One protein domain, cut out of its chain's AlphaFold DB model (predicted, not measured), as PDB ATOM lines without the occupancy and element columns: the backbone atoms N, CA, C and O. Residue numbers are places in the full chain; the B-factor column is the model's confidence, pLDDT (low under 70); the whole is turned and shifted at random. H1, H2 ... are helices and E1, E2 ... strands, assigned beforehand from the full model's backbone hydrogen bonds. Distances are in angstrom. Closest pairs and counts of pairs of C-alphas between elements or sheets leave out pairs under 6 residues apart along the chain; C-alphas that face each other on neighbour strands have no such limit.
ATOM      1  N   TYR A  57     148.364 132.735 111.828       41.94
ATOM      2  CA  TYR A  57     148.964 133.001 113.143       41.94
ATOM      3  C   TYR A  57     149.683 134.359 113.279       41.94
ATOM      4  O   TYR A  57     150.224 134.653 114.344       41.94
ATOM      5  N   GLY A  58     149.696 135.189 112.231       50.06
ATOM      6  CA  GLY A  58     150.458 136.444 112.195       50.06
ATOM      7  C   GLY A  58     149.640 137.727 112.065       50.06
ATOM      8  O   GLY A  58     150.207 138.793 112.274       50.06
ATOM      9  N   ASN A  59     148.345 137.661 111.729       72.81
ATOM     10  CA  ASN A  59     147.522 138.863 111.599       72.81
ATOM     11  C   ASN A  59     146.884 139.209 112.963       72.81
ATOM     12  O   ASN A  59     146.012 138.461 113.420       72.81
ATOM     13  N   PRO A  60     147.274 140.322 113.619       77.62
ATOM     14  CA  PRO A  60     146.717 140.711 114.915       77.62
ATOM     15  C   PRO A  60     145.195 140.898 114.886       77.62
ATOM     16  O   PRO A  60     144.531 140.595 115.875       77.62
ATOM     17  N   PHE A  61     144.639 141.330 113.749       80.25
ATOM     18  CA  PHE A  61     143.199 141.494 113.549       80.25
ATOM     19  C   PHE A  61     142.458 140.153 113.620       80.25
ATOM     20  O   PHE A  61     141.540 139.994 114.425       80.25
ATOM     21  N   LEU A  62     142.906 139.154 112.848       81.19
ATOM     22  CA  LEU A  62     142.301 137.816 112.859       81.19
ATOM     23  C   LEU A  62     142.449 137.151 114.230       81.19
ATOM     24  O   LEU A  62     141.507 136.540 114.726       81.19
ATOM     25  N   LYS A  63     143.596 137.341 114.890       83.44
ATOM     26  CA  LYS A  63     143.812 136.840 116.252       83.44
ATOM     27  C   LYS A  63     142.850 137.475 117.260       83.44
ATOM     28  O   LYS A  63     142.395 136.789 118.174       83.44
ATOM     29  N   ASN A  64     142.519 138.761 117.107       86.19
ATOM     30  CA  ASN A  64     141.551 139.413 117.987       86.19
ATOM     31  C   ASN A  64     140.136 138.850 117.787       86.19
ATOM     32  O   ASN A  64     139.463 138.528 118.766       86.19
ATOM     33  N   ILE A  65     139.720 138.643 116.531       85.38
ATOM     34  CA  ILE A  65     138.444 137.982 116.216       85.38
ATOM     35  C   ILE A  65     138.414 136.572 116.818       85.38
ATOM     36  O   ILE A  65     137.469 136.234 117.524       85.38
ATOM     37  N   GLU A  66     139.463 135.771 116.621       85.81
ATOM     38  CA  GLU A  66     139.552 134.414 117.169       85.81
ATOM     39  C   GLU A  66     139.416 134.392 118.699       85.81
ATOM     40  O   GLU A  66     138.646 133.606 119.252       85.81
ATOM     41  N   ASN A  67     140.144 135.273 119.392       87.81
ATOM     42  CA  ASN A  67     140.083 135.386 120.848       87.81
ATOM     43  C   ASN A  67     138.681 135.775 121.319       87.81
ATOM     44  O   ASN A  67     138.174 135.203 122.285       87.81
ATOM     45  N   LYS A  68     138.045 136.722 120.621       89.88
ATOM     46  CA  LYS A  68     136.689 137.165 120.935       89.88
ATOM     47  C   LYS A  68     135.680 136.034 120.758       89.88
ATOM     48  O   LYS A  68     134.846 135.821 121.629       89.88
ATOM     49  N   LEU A  69     135.796 135.271 119.677       86.38
ATOM     50  CA  LEU A  69     134.943 134.116 119.417       86.38
ATOM     51  C   LEU A  69     135.103 133.027 120.480       86.38
ATOM     52  O   LEU A  69     134.108 132.520 120.991       86.38
ATOM     53  N   LYS A  70     136.340 132.711 120.877       85.75
ATOM     54  CA  LYS A  70     136.599 131.759 121.969       85.75
ATOM     55  C   LYS A  70     136.005 132.228 123.296       85.75
ATOM     56  O   LYS A  70     135.476 131.409 124.033       85.75
ATOM     57  N   ALA A  71     136.058 133.530 123.586       87.56
ATOM     58  CA  ALA A  71     135.460 134.105 124.793       87.56
ATOM     59  C   ALA A  71     133.920 134.033 124.813       87.56
ATOM     60  O   ALA A  71     133.321 134.166 125.874       87.56
ATOM     61  N   PHE A  72     133.290 133.818 123.656       84.31
ATOM     62  CA  PHE A  72     131.850 133.593 123.502       84.31
ATOM     63  C   PHE A  72     131.511 132.106 123.288       84.31
ATOM     64  O   PHE A  72     130.468 131.781 122.719       84.31
ATOM     65  N   ASP A  73     132.406 131.204 123.703       83.38
ATOM     66  CA  ASP A  73     132.248 129.746 123.621       83.38
ATOM     67  C   ASP A  73     131.969 129.216 122.205       83.38
ATOM     68  O   ASP A  73     131.414 128.129 122.009       83.38
ATOM     69  N   PHE A  74     132.388 129.953 121.174       79.38
ATOM     70  CA  PHE A  74     132.399 129.405 119.829       79.38
ATOM     71  C   PHE A  74     133.543 128.400 119.722       79.38
ATOM     72  O   PHE A  74     134.715 128.733 119.904       79.38
ATOM     73  N   ASN A  75     133.212 127.155 119.387       76.12
ATOM     74  CA  ASN A  75     134.220 126.180 119.000       76.12
ATOM     75  C   ASN A  75     134.795 126.609 117.642       76.12
ATOM     76  O   ASN A  75     134.036 126.795 116.699       76.12
ATOM     77  N   ILE A  76     136.112 126.771 117.517       71.94
ATOM     78  CA  ILE A  76     136.780 127.179 116.264       71.94
ATOM     79  C   ILE A  76     137.849 126.150 115.872       71.94
ATOM     80  O   ILE A  76     138.869 126.480 115.273       71.94
ATOM     81  N   SER A  77     137.639 124.875 116.215       68.12
ATOM     82  CA  SER A  77     138.595 123.785 115.961       68.12
ATOM     83  C   SER A  77     139.074 123.684 114.507       68.12
ATOM     84  O   SER A  77     140.169 123.187 114.260       68.12
ATOM     85  N   CYS A  78     138.258 124.154 113.561       65.25
ATOM     86  CA  CYS A  78     138.485 124.050 112.121       65.25
ATOM     87  C   CYS A  78     138.757 125.411 111.447       65.25
ATOM     88  O   CYS A  78     138.765 125.493 110.223       65.25
ATOM     89  N   GLY A  79     138.973 126.473 112.232       75.88
ATOM     90  CA  GLY A  79     139.178 127.832 111.724       75.88
ATOM     91  C   GLY A  79     137.884 128.597 111.424       75.88
ATOM     92  O   GLY A  79     136.769 128.126 111.680       75.88
ATOM     93  N   PHE A  80     138.056 129.813 110.909       80.94
ATOM     94  CA  PHE A  80     136.985 130.705 110.475       80.94
ATOM     95  C   PHE A  80     137.430 131.519 109.257       80.94
ATOM     96  O   PHE A  80     138.626 131.653 108.993       80.94
ATOM     97  N   GLU A  81     136.460 132.082 108.551       82.56
ATOM     98  CA  GLU A  81     136.658 133.006 107.440       82.56
ATOM     99  C   GLU A  81     135.929 134.319 107.733       82.56
ATOM    100  O   GLU A  81     134.813 134.309 108.256       82.56
ATOM    101  N   VAL A  82     136.569 135.446 107.415       80.81
ATOM    102  CA  VAL A  82     135.943 136.771 107.460       80.81
ATOM    103  C   VAL A  82     135.507 137.114 106.044       80.81
ATOM    104  O   VAL A  82     136.340 137.237 105.150       80.81
ATOM    105  N   LEU A  83     134.205 137.251 105.864       78.69
ATOM    106  CA  LEU A  83     133.569 137.664 104.628       78.69
ATOM    107  C   LEU A  83     133.300 139.164 104.734       78.69
ATOM    108  O   LEU A  83     132.629 139.610 105.673       78.69
ATOM    109  N   ASP A  84     133.847 139.932 103.792       67.12
ATOM    110  CA  ASP A  84     133.508 141.344 103.663       67.12
ATOM    111  C   ASP A  84     132.031 141.466 103.278       67.12
ATOM    112  O   ASP A  84     131.575 140.924 102.268       67.12
ATOM    113  N   ASP A  85     131.276 142.134 104.136       60.66
ATOM    114  CA  ASP A  85     129.841 142.297 103.995       60.66
ATOM    115  C   ASP A  85     129.606 143.778 103.703       60.66
ATOM    116  O   ASP A  85     129.299 144.567 104.595       60.66
ATOM    117  N   ASN A  86     129.822 144.161 102.437       50.28
ATOM    118  CA  ASN A  86     129.649 145.521 101.910       50.28
ATOM    119  C   ASN A  86     128.169 145.948 101.909       50.28
ATOM    120  O   ASN A  86     127.569 146.245 100.874       50.28
ATOM    121  N   ARG A  87     127.541 145.964 103.083       52.69
ATOM    122  CA  ARG A  87     126.176 146.440 103.263       52.69
ATOM    123  C   ARG A  87     126.196 147.944 103.477       52.69
ATOM    124  O   ARG A  87     126.489 148.433 104.565       52.69
ATOM    125  N   THR A  88     125.720 148.665 102.471       54.31
ATOM    126  CA  THR A  88     125.243 150.050 102.602       54.31
ATOM    127  C   THR A  88     124.142 150.202 103.659       54.31
ATOM    128  O   THR A  88     123.944 151.301 104.162       54.31
ATOM    129  N   ILE A  89     123.481 149.110 104.068       59.78
ATOM    130  CA  ILE A  89     122.391 149.083 105.063       59.78
ATOM    131  C   ILE A  89     122.799 149.729 106.400       59.78
ATOM    132  O   ILE A  89     121.968 150.334 107.067       59.78
ATOM    133  N   PHE A  90     124.072 149.646 106.801       72.56
ATOM    134  CA  PHE A  90     124.514 150.236 108.071       72.56
ATOM    135  C   PHE A  90     124.774 151.744 107.999       72.56
ATOM    136  O   PHE A  90     124.859 152.391 109.045       72.56
ATOM    137  N   SER A  91     124.856 152.324 106.796       72.19
ATOM    138  CA  SER A  91     125.018 153.776 106.640       72.19
ATOM    139  C   SER A  91     123.814 154.546 107.194       72.19
ATOM    140  O   SER A  91     124.001 155.560 107.873       72.19
ATOM    141  N   ASP A  92     122.610 153.981 107.050       78.12
ATOM    142  CA  ASP A  92     121.352 154.518 107.586       78.12
ATOM    143  C   ASP A  92     121.311 154.548 109.124       78.12
ATOM    144  O   ASP A  92     120.482 155.242 109.710       78.12
ATOM    145  N   PHE A  93     122.207 153.816 109.795       84.81
ATOM    146  CA  PHE A  93     122.302 153.738 111.257       84.81
ATOM    147  C   PHE A  93     123.553 154.426 111.818       84.81
ATOM    148  O   PHE A  93     123.860 154.290 113.006       84.81
ATOM    149  N   SER A  94     124.276 155.186 110.994       83.12
ATOM    150  CA  SER A  94     125.513 155.871 111.391       83.12
ATOM    151  C   SER A  94     125.321 156.903 112.510       83.12
ATOM    152  O   SER A  94     126.248 157.144 113.279       83.12
ATOM    153  N   HIS A  95     124.120 157.472 112.672       84.94
ATOM    154  CA  HIS A  95     123.785 158.341 113.811       84.94
ATOM    155  C   HIS A  95     123.555 157.564 115.118       84.94
ATOM    156  O   HIS A  95     123.701 158.127 116.204       84.94
ATOM    157  N   ILE A  96     123.211 156.277 115.028       86.88
ATOM    158  CA  ILE A  96     122.970 155.389 116.178       86.88
ATOM    159  C   ILE A  96     124.261 154.719 116.634       86.88
ATOM    160  O   ILE A  96     124.435 154.461 117.820       86.88
ATOM    161  N   LEU A  97     125.163 154.421 115.705       88.38
ATOM    162  CA  LEU A  97     126.347 153.614 115.958       88.38
ATOM    163  C   LEU A  97     127.605 154.472 116.099       88.38
ATOM    164  O   LEU A  97     127.805 155.467 115.407       88.38
ATOM    165  N   LYS A  98     128.513 154.053 116.983       86.25
ATOM    166  CA  LYS A  98     129.906 154.514 116.948       86.25
ATOM    167  C   LYS A  98     130.523 154.117 115.605       86.25
ATOM    168  O   LYS A  98     130.075 153.167 114.974       86.25
ATOM    169  N   LYS A  99     131.584 154.814 115.182       86.12
ATOM    170  CA  LYS A  99     132.328 154.465 113.960       86.12
ATOM    171  C   LYS A  99     132.891 153.042 114.078       86.12
ATOM    172  O   LYS A  99     133.917 152.834 114.733       86.12
ATOM    173  N   VAL A 100     132.194 152.088 113.467       86.88
ATOM    174  CA  VAL A 100     132.534 150.665 113.411       86.88
ATOM    175  C   VAL A 100     132.285 150.135 112.003       86.88
ATOM    176  O   VAL A 100     131.385 150.605 111.310       86.88
ATOM    177  N   SER A 101     133.068 149.139 111.613       85.31
ATOM    178  CA  SER A 101     132.863 148.345 110.404       85.31
ATOM    179  C   SER A 101     132.249 147.001 110.785       85.31
ATOM    180  O   SER A 101     132.596 146.440 111.826       85.31
ATOM    181  N   PHE A 102     131.343 146.481 109.960       85.50
ATOM    182  CA  PHE A 102     130.699 145.189 110.184       85.50
ATOM    183  C   PHE A 102     131.259 144.139 109.233       85.50
ATOM    184  O   PHE A 102     131.470 144.414 108.058       85.50
ATOM    185  N   TYR A 103     131.458 142.932 109.750       84.94
ATOM    186  CA  TYR A 103     131.924 141.788 108.980       84.94
ATOM    187  C   TYR A 103     131.077 140.565 109.292       84.94
ATOM    188  O   TYR A 103     130.562 140.407 110.406       84.94
ATOM    189  N   THR A 104     130.991 139.659 108.324       85.56
ATOM    190  CA  THR A 104     130.430 138.332 108.553       85.56
ATOM    191  C   THR A 104     131.555 137.351 108.820       85.56
ATOM    192  O   THR A 104     132.514 137.279 108.061       85.56
ATOM    193  N   VAL A 105     131.441 136.570 109.888       85.25
ATOM    194  CA  VAL A 105     132.397 135.508 110.198       85.25
ATOM    195  C   VAL A 105     131.725 134.155 110.039       85.25
ATOM    196  O   VAL A 105     130.727 133.869 110.703       85.25
ATOM    197  N   GLN A 106     132.283 133.321 109.167       84.88
ATOM    198  CA  GLN A 106     131.869 131.940 108.966       84.88
ATOM    199  C   GLN A 106     132.781 131.008 109.765       84.88
ATOM    200  O   GLN A 106     133.993 131.001 109.580       84.88
ATOM    201  N   ILE A 107     132.200 130.211 110.658       81.81
ATOM    202  CA  ILE A 107     132.919 129.299 111.550       81.81
ATOM    203  C   ILE A 107     132.827 127.878 110.984       81.81
ATOM    204  O   ILE A 107     131.732 127.354 110.779       81.81
ATOM    205  N   HIS A 108     133.978 127.240 110.752       77.31
ATOM    206  CA  HIS A 108     134.070 125.954 110.038       77.31
ATOM    207  C   HIS A 108     133.968 124.717 110.941       77.31
ATOM    208  O   HIS A 108     134.075 123.589 110.472       77.31
ATOM    209  N   SER A 109     133.790 124.908 112.247       66.12
ATOM    210  CA  SER A 109     133.736 123.824 113.241       66.12
ATOM    211  C   SER A 109     132.370 123.137 113.354       66.12
ATOM    212  O   SER A 109     132.261 122.110 114.023       66.12
ATOM    213  N   SER A 110     131.328 123.696 112.735       56.66
ATOM    214  CA  SER A 110     129.972 123.152 112.739       56.66
ATOM    215  C   SER A 110     129.508 122.890 111.311       56.66
ATOM    216  O   SER A 110     129.736 123.712 110.432       56.66
ATOM    217  N   ILE A 111     128.843 121.758 111.078       56.72
ATOM    218  CA  ILE A 111     128.009 121.548 109.890       56.72
ATOM    219  C   ILE A 111     126.558 121.508 110.395       56.72
ATOM    220  O   ILE A 111     126.265 120.668 111.250       56.72
ATOM    221  N   PRO A 112     125.666 122.406 109.935       62.09
ATOM    222  CA  PRO A 112     125.927 123.505 109.000       62.09
ATOM    223  C   PRO A 112     126.867 124.576 109.585       62.09
ATOM    224  O   PRO A 112     126.950 124.758 110.807       62.09
ATOM    225  N   TYR A 113     127.596 125.278 108.709       69.31
ATOM    226  CA  TYR A 113     128.523 126.338 109.121       69.31
ATOM    227  C   TYR A 113     127.781 127.437 109.874       69.31
ATOM    228  O   TYR A 113     126.774 127.969 109.401       69.31
ATOM    229  N   LYS A 114     128.291 127.807 111.052       78.94
ATOM    230  CA  LYS A 114     127.710 128.897 111.834       78.94
ATOM    231  C   LYS A 114     128.256 130.219 111.315       78.94
ATOM    232  O   LYS A 114     129.464 130.438 111.327       78.94
ATOM    233  N   LYS A 115     127.360 131.105 110.889       83.62
ATOM    234  CA  LYS A 115     127.696 132.480 110.520       83.62
ATOM    235  C   LYS A 115     127.283 133.435 111.624       83.62
ATOM    236  O   LYS A 115     126.239 133.246 112.248       83.62
ATOM    237  N   ILE A 116     128.105 134.446 111.856       85.88
ATOM    238  CA  ILE A 116     127.845 135.499 112.836       85.88
ATOM    239  C   ILE A 116     128.228 136.860 112.267       85.88
ATOM    240  O   ILE A 116     129.075 136.957 111.380       85.88
ATOM    241  N   THR A 117     127.638 137.909 112.822       88.19
ATOM    242  CA  THR A 117     128.029 139.284 112.529       88.19
ATOM    243  C   THR A 117     128.953 139.781 113.633       88.19
ATOM    244  O   THR A 117     128.676 139.603 114.822       88.19
ATOM    245  N   VAL A 118     130.058 140.411 113.243       89.69
ATOM    246  CA  VAL A 118     130.982 141.076 114.165       89.69
ATOM    247  C   VAL A 118     131.129 142.539 113.778       89.69
ATOM    248  O   VAL A 118     131.150 142.872 112.596       89.69
ATOM    249  N   ALA A 119     131.236 143.409 114.776       89.12
ATOM    250  CA  ALA A 119     131.579 144.811 114.581       89.12
ATOM    251  C   ALA A 119     133.018 145.055 115.040       89.12
ATOM    252  O   ALA A 119     133.463 144.472 116.031       89.12
ATOM    253  N   VAL A 120     133.734 145.930 114.341       88.19
ATOM    254  CA  VAL A 120     135.111 146.304 114.667       88.19
ATOM    255  C   VAL A 120     135.235 147.819 114.665       88.19
ATOM    256  O   VAL A 120     134.879 148.469 113.687       88.19
ATOM    257  N   ASN A 121     135.737 148.394 115.756       88.12
ATOM    258  CA  ASN A 121     135.991 149.834 115.817       88.12
ATOM    259  C   ASN A 121     137.373 150.204 115.239       88.12
ATOM    260  O   ASN A 121     138.206 149.347 114.952       88.12
ATOM    261  N   LYS A 122     137.648 151.508 115.130       83.81
ATOM    262  CA  LYS A 122     138.947 152.043 114.677       83.81
ATOM    263  C   LYS A 122     140.162 151.599 115.512       83.81
ATOM    264  O   LYS A 122     141.278 151.641 115.018       83.81
ATOM    265  N   ASP A 123     139.944 151.194 116.763       86.12
ATOM    266  CA  ASP A 123     140.990 150.717 117.677       86.12
ATOM    267  C   ASP A 123     141.147 149.185 117.595       86.12
ATOM    268  O   ASP A 123     141.806 148.571 118.432       86.12
ATOM    269  N   HIS A 124     140.512 148.558 116.598       82.81
ATOM    270  CA  HIS A 124     140.472 147.119 116.355       82.81
ATOM    271  C   HIS A 124     139.810 146.284 117.459       82.81
ATOM    272  O   HIS A 124     139.996 145.067 117.489       82.81
ATOM    273  N   ASN A 125     139.007 146.888 118.338       89.25
ATOM    274  CA  ASN A 125     138.174 146.144 119.282       89.25
ATOM    275  C   ASN A 125     137.054 145.423 118.531       89.25
ATOM    276  O   ASN A 125     136.365 146.036 117.717       89.25
ATOM    277  N   VAL A 126     136.868 144.138 118.839       90.94
ATOM    278  CA  VAL A 126     135.869 143.267 118.209       90.94
ATOM    279  C   VAL A 126     134.668 143.093 119.135       90.94
ATOM    280  O   VAL A 126     134.831 142.848 120.335       90.94
ATOM    281  N   PHE A 127     133.471 143.163 118.559       92.44
ATOM    282  CA  PHE A 127     132.193 143.011 119.246       92.44
ATOM    283  C   PHE A 127     131.326 141.966 118.533       92.44
ATOM    284  O   PHE A 127     131.175 142.016 117.312       92.44
ATOM    285  N   ILE A 128     130.745 141.035 119.287       91.88
ATOM    286  CA  ILE A 128     129.853 139.984 118.786       91.88
ATOM    287  C   ILE A 128     128.416 140.503 118.761       91.88
ATOM    288  O   ILE A 128     127.879 140.928 119.788       91.88
ATOM    289  N   MET A 129     127.791 140.479 117.584       91.56
ATOM    290  CA  MET A 129     126.430 140.976 117.390       91.56
ATOM    291  C   MET A 129     125.388 139.849 117.456       91.56
ATOM    292  O   MET A 129     125.659 138.738 116.989       91.56
ATOM    293  N   PRO A 130     124.188 140.129 118.002       91.88
ATOM    294  CA  PRO A 130     123.727 141.412 118.551       91.88
ATOM    295  C   PRO A 130     124.064 141.600 120.047       91.88
ATOM    296  O   PRO A 130     123.686 142.609 120.642       91.88
ATOM    297  N   GLN A 131     124.747 140.641 120.683       91.88
ATOM    298  CA  GLN A 131     124.940 140.575 122.140       91.88
ATOM    299  C   GLN A 131     125.658 141.806 122.704       91.88
ATOM    300  O   GLN A 131     125.340 142.263 123.801       91.88
ATOM    301  N   GLU A 132     126.602 142.365 121.950       94.31
ATOM    302  CA  GLU A 132     127.405 143.516 122.366       94.31
ATOM    303  C   GLU A 132     126.970 144.833 121.714       94.31
ATOM    304  O   GLU A 132     127.736 145.798 121.711       94.31
ATOM    305  N   ILE A 133     125.738 144.916 121.196       93.12
ATOM    306  CA  ILE A 133     125.215 146.139 120.567       93.12
ATOM    307  C   ILE A 133     125.358 147.367 121.479       93.12
ATOM    308  O   ILE A 133     125.770 148.431 121.031       93.12
ATOM    309  N   ASN A 134     125.116 147.208 122.783       94.06
ATOM    310  CA  ASN A 134     125.179 148.300 123.758       94.06
ATOM    311  C   ASN A 134     126.580 148.927 123.880       94.06
ATOM    312  O   ASN A 134     126.693 150.073 124.306       94.06
ATOM    313  N   SER A 135     127.637 148.205 123.495       92.94
ATOM    314  CA  SER A 135     129.015 148.714 123.493       92.94
ATOM    315  C   SER A 135     129.298 149.655 122.319       92.94
ATOM    316  O   SER A 135     130.246 150.441 122.373       92.94
ATOM    317  N   ILE A 136     128.480 149.584 121.266       91.19
ATOM    318  CA  ILE A 136     128.678 150.316 120.011       91.19
ATOM    319  C   ILE A 136     127.583 151.350 119.730       91.19
ATOM    320  O   ILE A 136     127.630 151.995 118.687       91.19
ATOM    321  N   ILE A 137     126.635 151.560 120.648       90.75
ATOM    322  CA  ILE A 137     125.677 152.674 120.563       90.75
ATOM    323  C   ILE A 137     126.426 153.998 120.761       90.75
ATOM    324  O   ILE A 137     127.298 154.113 121.627       90.75
ATOM    325  N   SER A 138     126.120 154.987 119.924       85.25
ATOM    326  CA  SER A 138     126.706 156.320 119.967       85.25
ATOM    327  C   SER A 138     126.263 157.038 121.241       85.25
ATOM    328  O   SER A 138     125.094 157.016 121.620       85.25
ATOM    329  N   ASP A 139     127.204 157.695 121.922       81.38
ATOM    330  CA  ASP A 139     126.906 158.322 123.215       81.38
ATOM    331  C   ASP A 139     125.848 159.442 123.068       81.38
ATOM    332  O   ASP A 139     125.068 159.695 123.985       81.38
TER     333      ASP A 139
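What this domain is: This is residues 57 to 139 of the 252 residues of an uncharacterized protein of Deltaproteobacteria bacterium (UniProt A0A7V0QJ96). A strongly twisted sheet of four antiparallel strands has the long hairpin of E2 and E3 in its middle, running along the longest axis, and the longest helix, H1, packs on one face. The short helix H3 packs on the sheet near E3 and E4, while H2 lies off the sheet toward one end of the whole. The printed part has 83 residues, with three named helices and four named strands in the chain order H1 E1 H2 E2 E3 E4 H3; the sheet's order is E1 E2 E3 E4, and the class is mixed, helices and strands. It is compact, with a radius of gyration of the C-alphas of 13.0 A, and elongated in outline, spanning 38 by 24 by 21 A.

Where its parts are: In the sheet, E1 is residues 80 to 84, 13.1 A long, and E2 is residues 100 to 107, 21.5 A long. E3, residues 114 to 121, measures 22.9 A from C-alpha 114 at (127.710, 128.897, 111.834) to C-alpha 121 at (135.991, 149.834, 115.817). E4 is residues 126 to 129. H1, residues 60 to 71, is 16.4 A long and begins with C-alpha 60 at (146.717, 140.711, 114.915). H2 is residues 88 to 93, and H3 is residues 133 to 136, ending with C-alpha 136 at (128.678, 150.316, 120.011).

How they stand to each other: E2, E3 and E4 form a meander, each strand the antiparallel neighbour of the one before with no named helix between; E2 and E3 are a hairpin, as are E3 and E4. E2 and E3 stand at 155 degrees between directions, with N 103 and O 118 within hydrogen-bond range at 2.9 A. E3 and E4 stand at 132 degrees, with N 127 and O 119 at 2.8 A. On the other side of E2, the edge strand E1 is antiparallel to it at 140 degrees, with N 83 and O 104 at 2.8 A. H1 is on one face of the sheet, giving two layers, a helix layer and a sheet layer; the closest C-alphas of H1 and E4, those of Ile 65 and Val 126, are 6.2 A apart. H3 is on the sheet at a height over the sheet of 8.5 A, only just over E3, with 3 of its 4 C-alphas falling there. H2 is not on the sheet and is apart from H1 and H3. In H1 every O i to N i+4 pair is within hydrogen-bond range; in H2 0 of 2 are, beside 2 of 3 O i to N i+3 pairs, and H3 is too short for an O i to N i+4 pair.

The domain as a whole: The two C-alphas farthest apart, those of Ile 111 and Asp 139, are 39.1 A from each other. The printed part has no cut and no long link. The mean pLDDT of the printed part is 80.2; residues 57 to 58, 77 to 78, 84 to 89 and 109 to 113 are under 70.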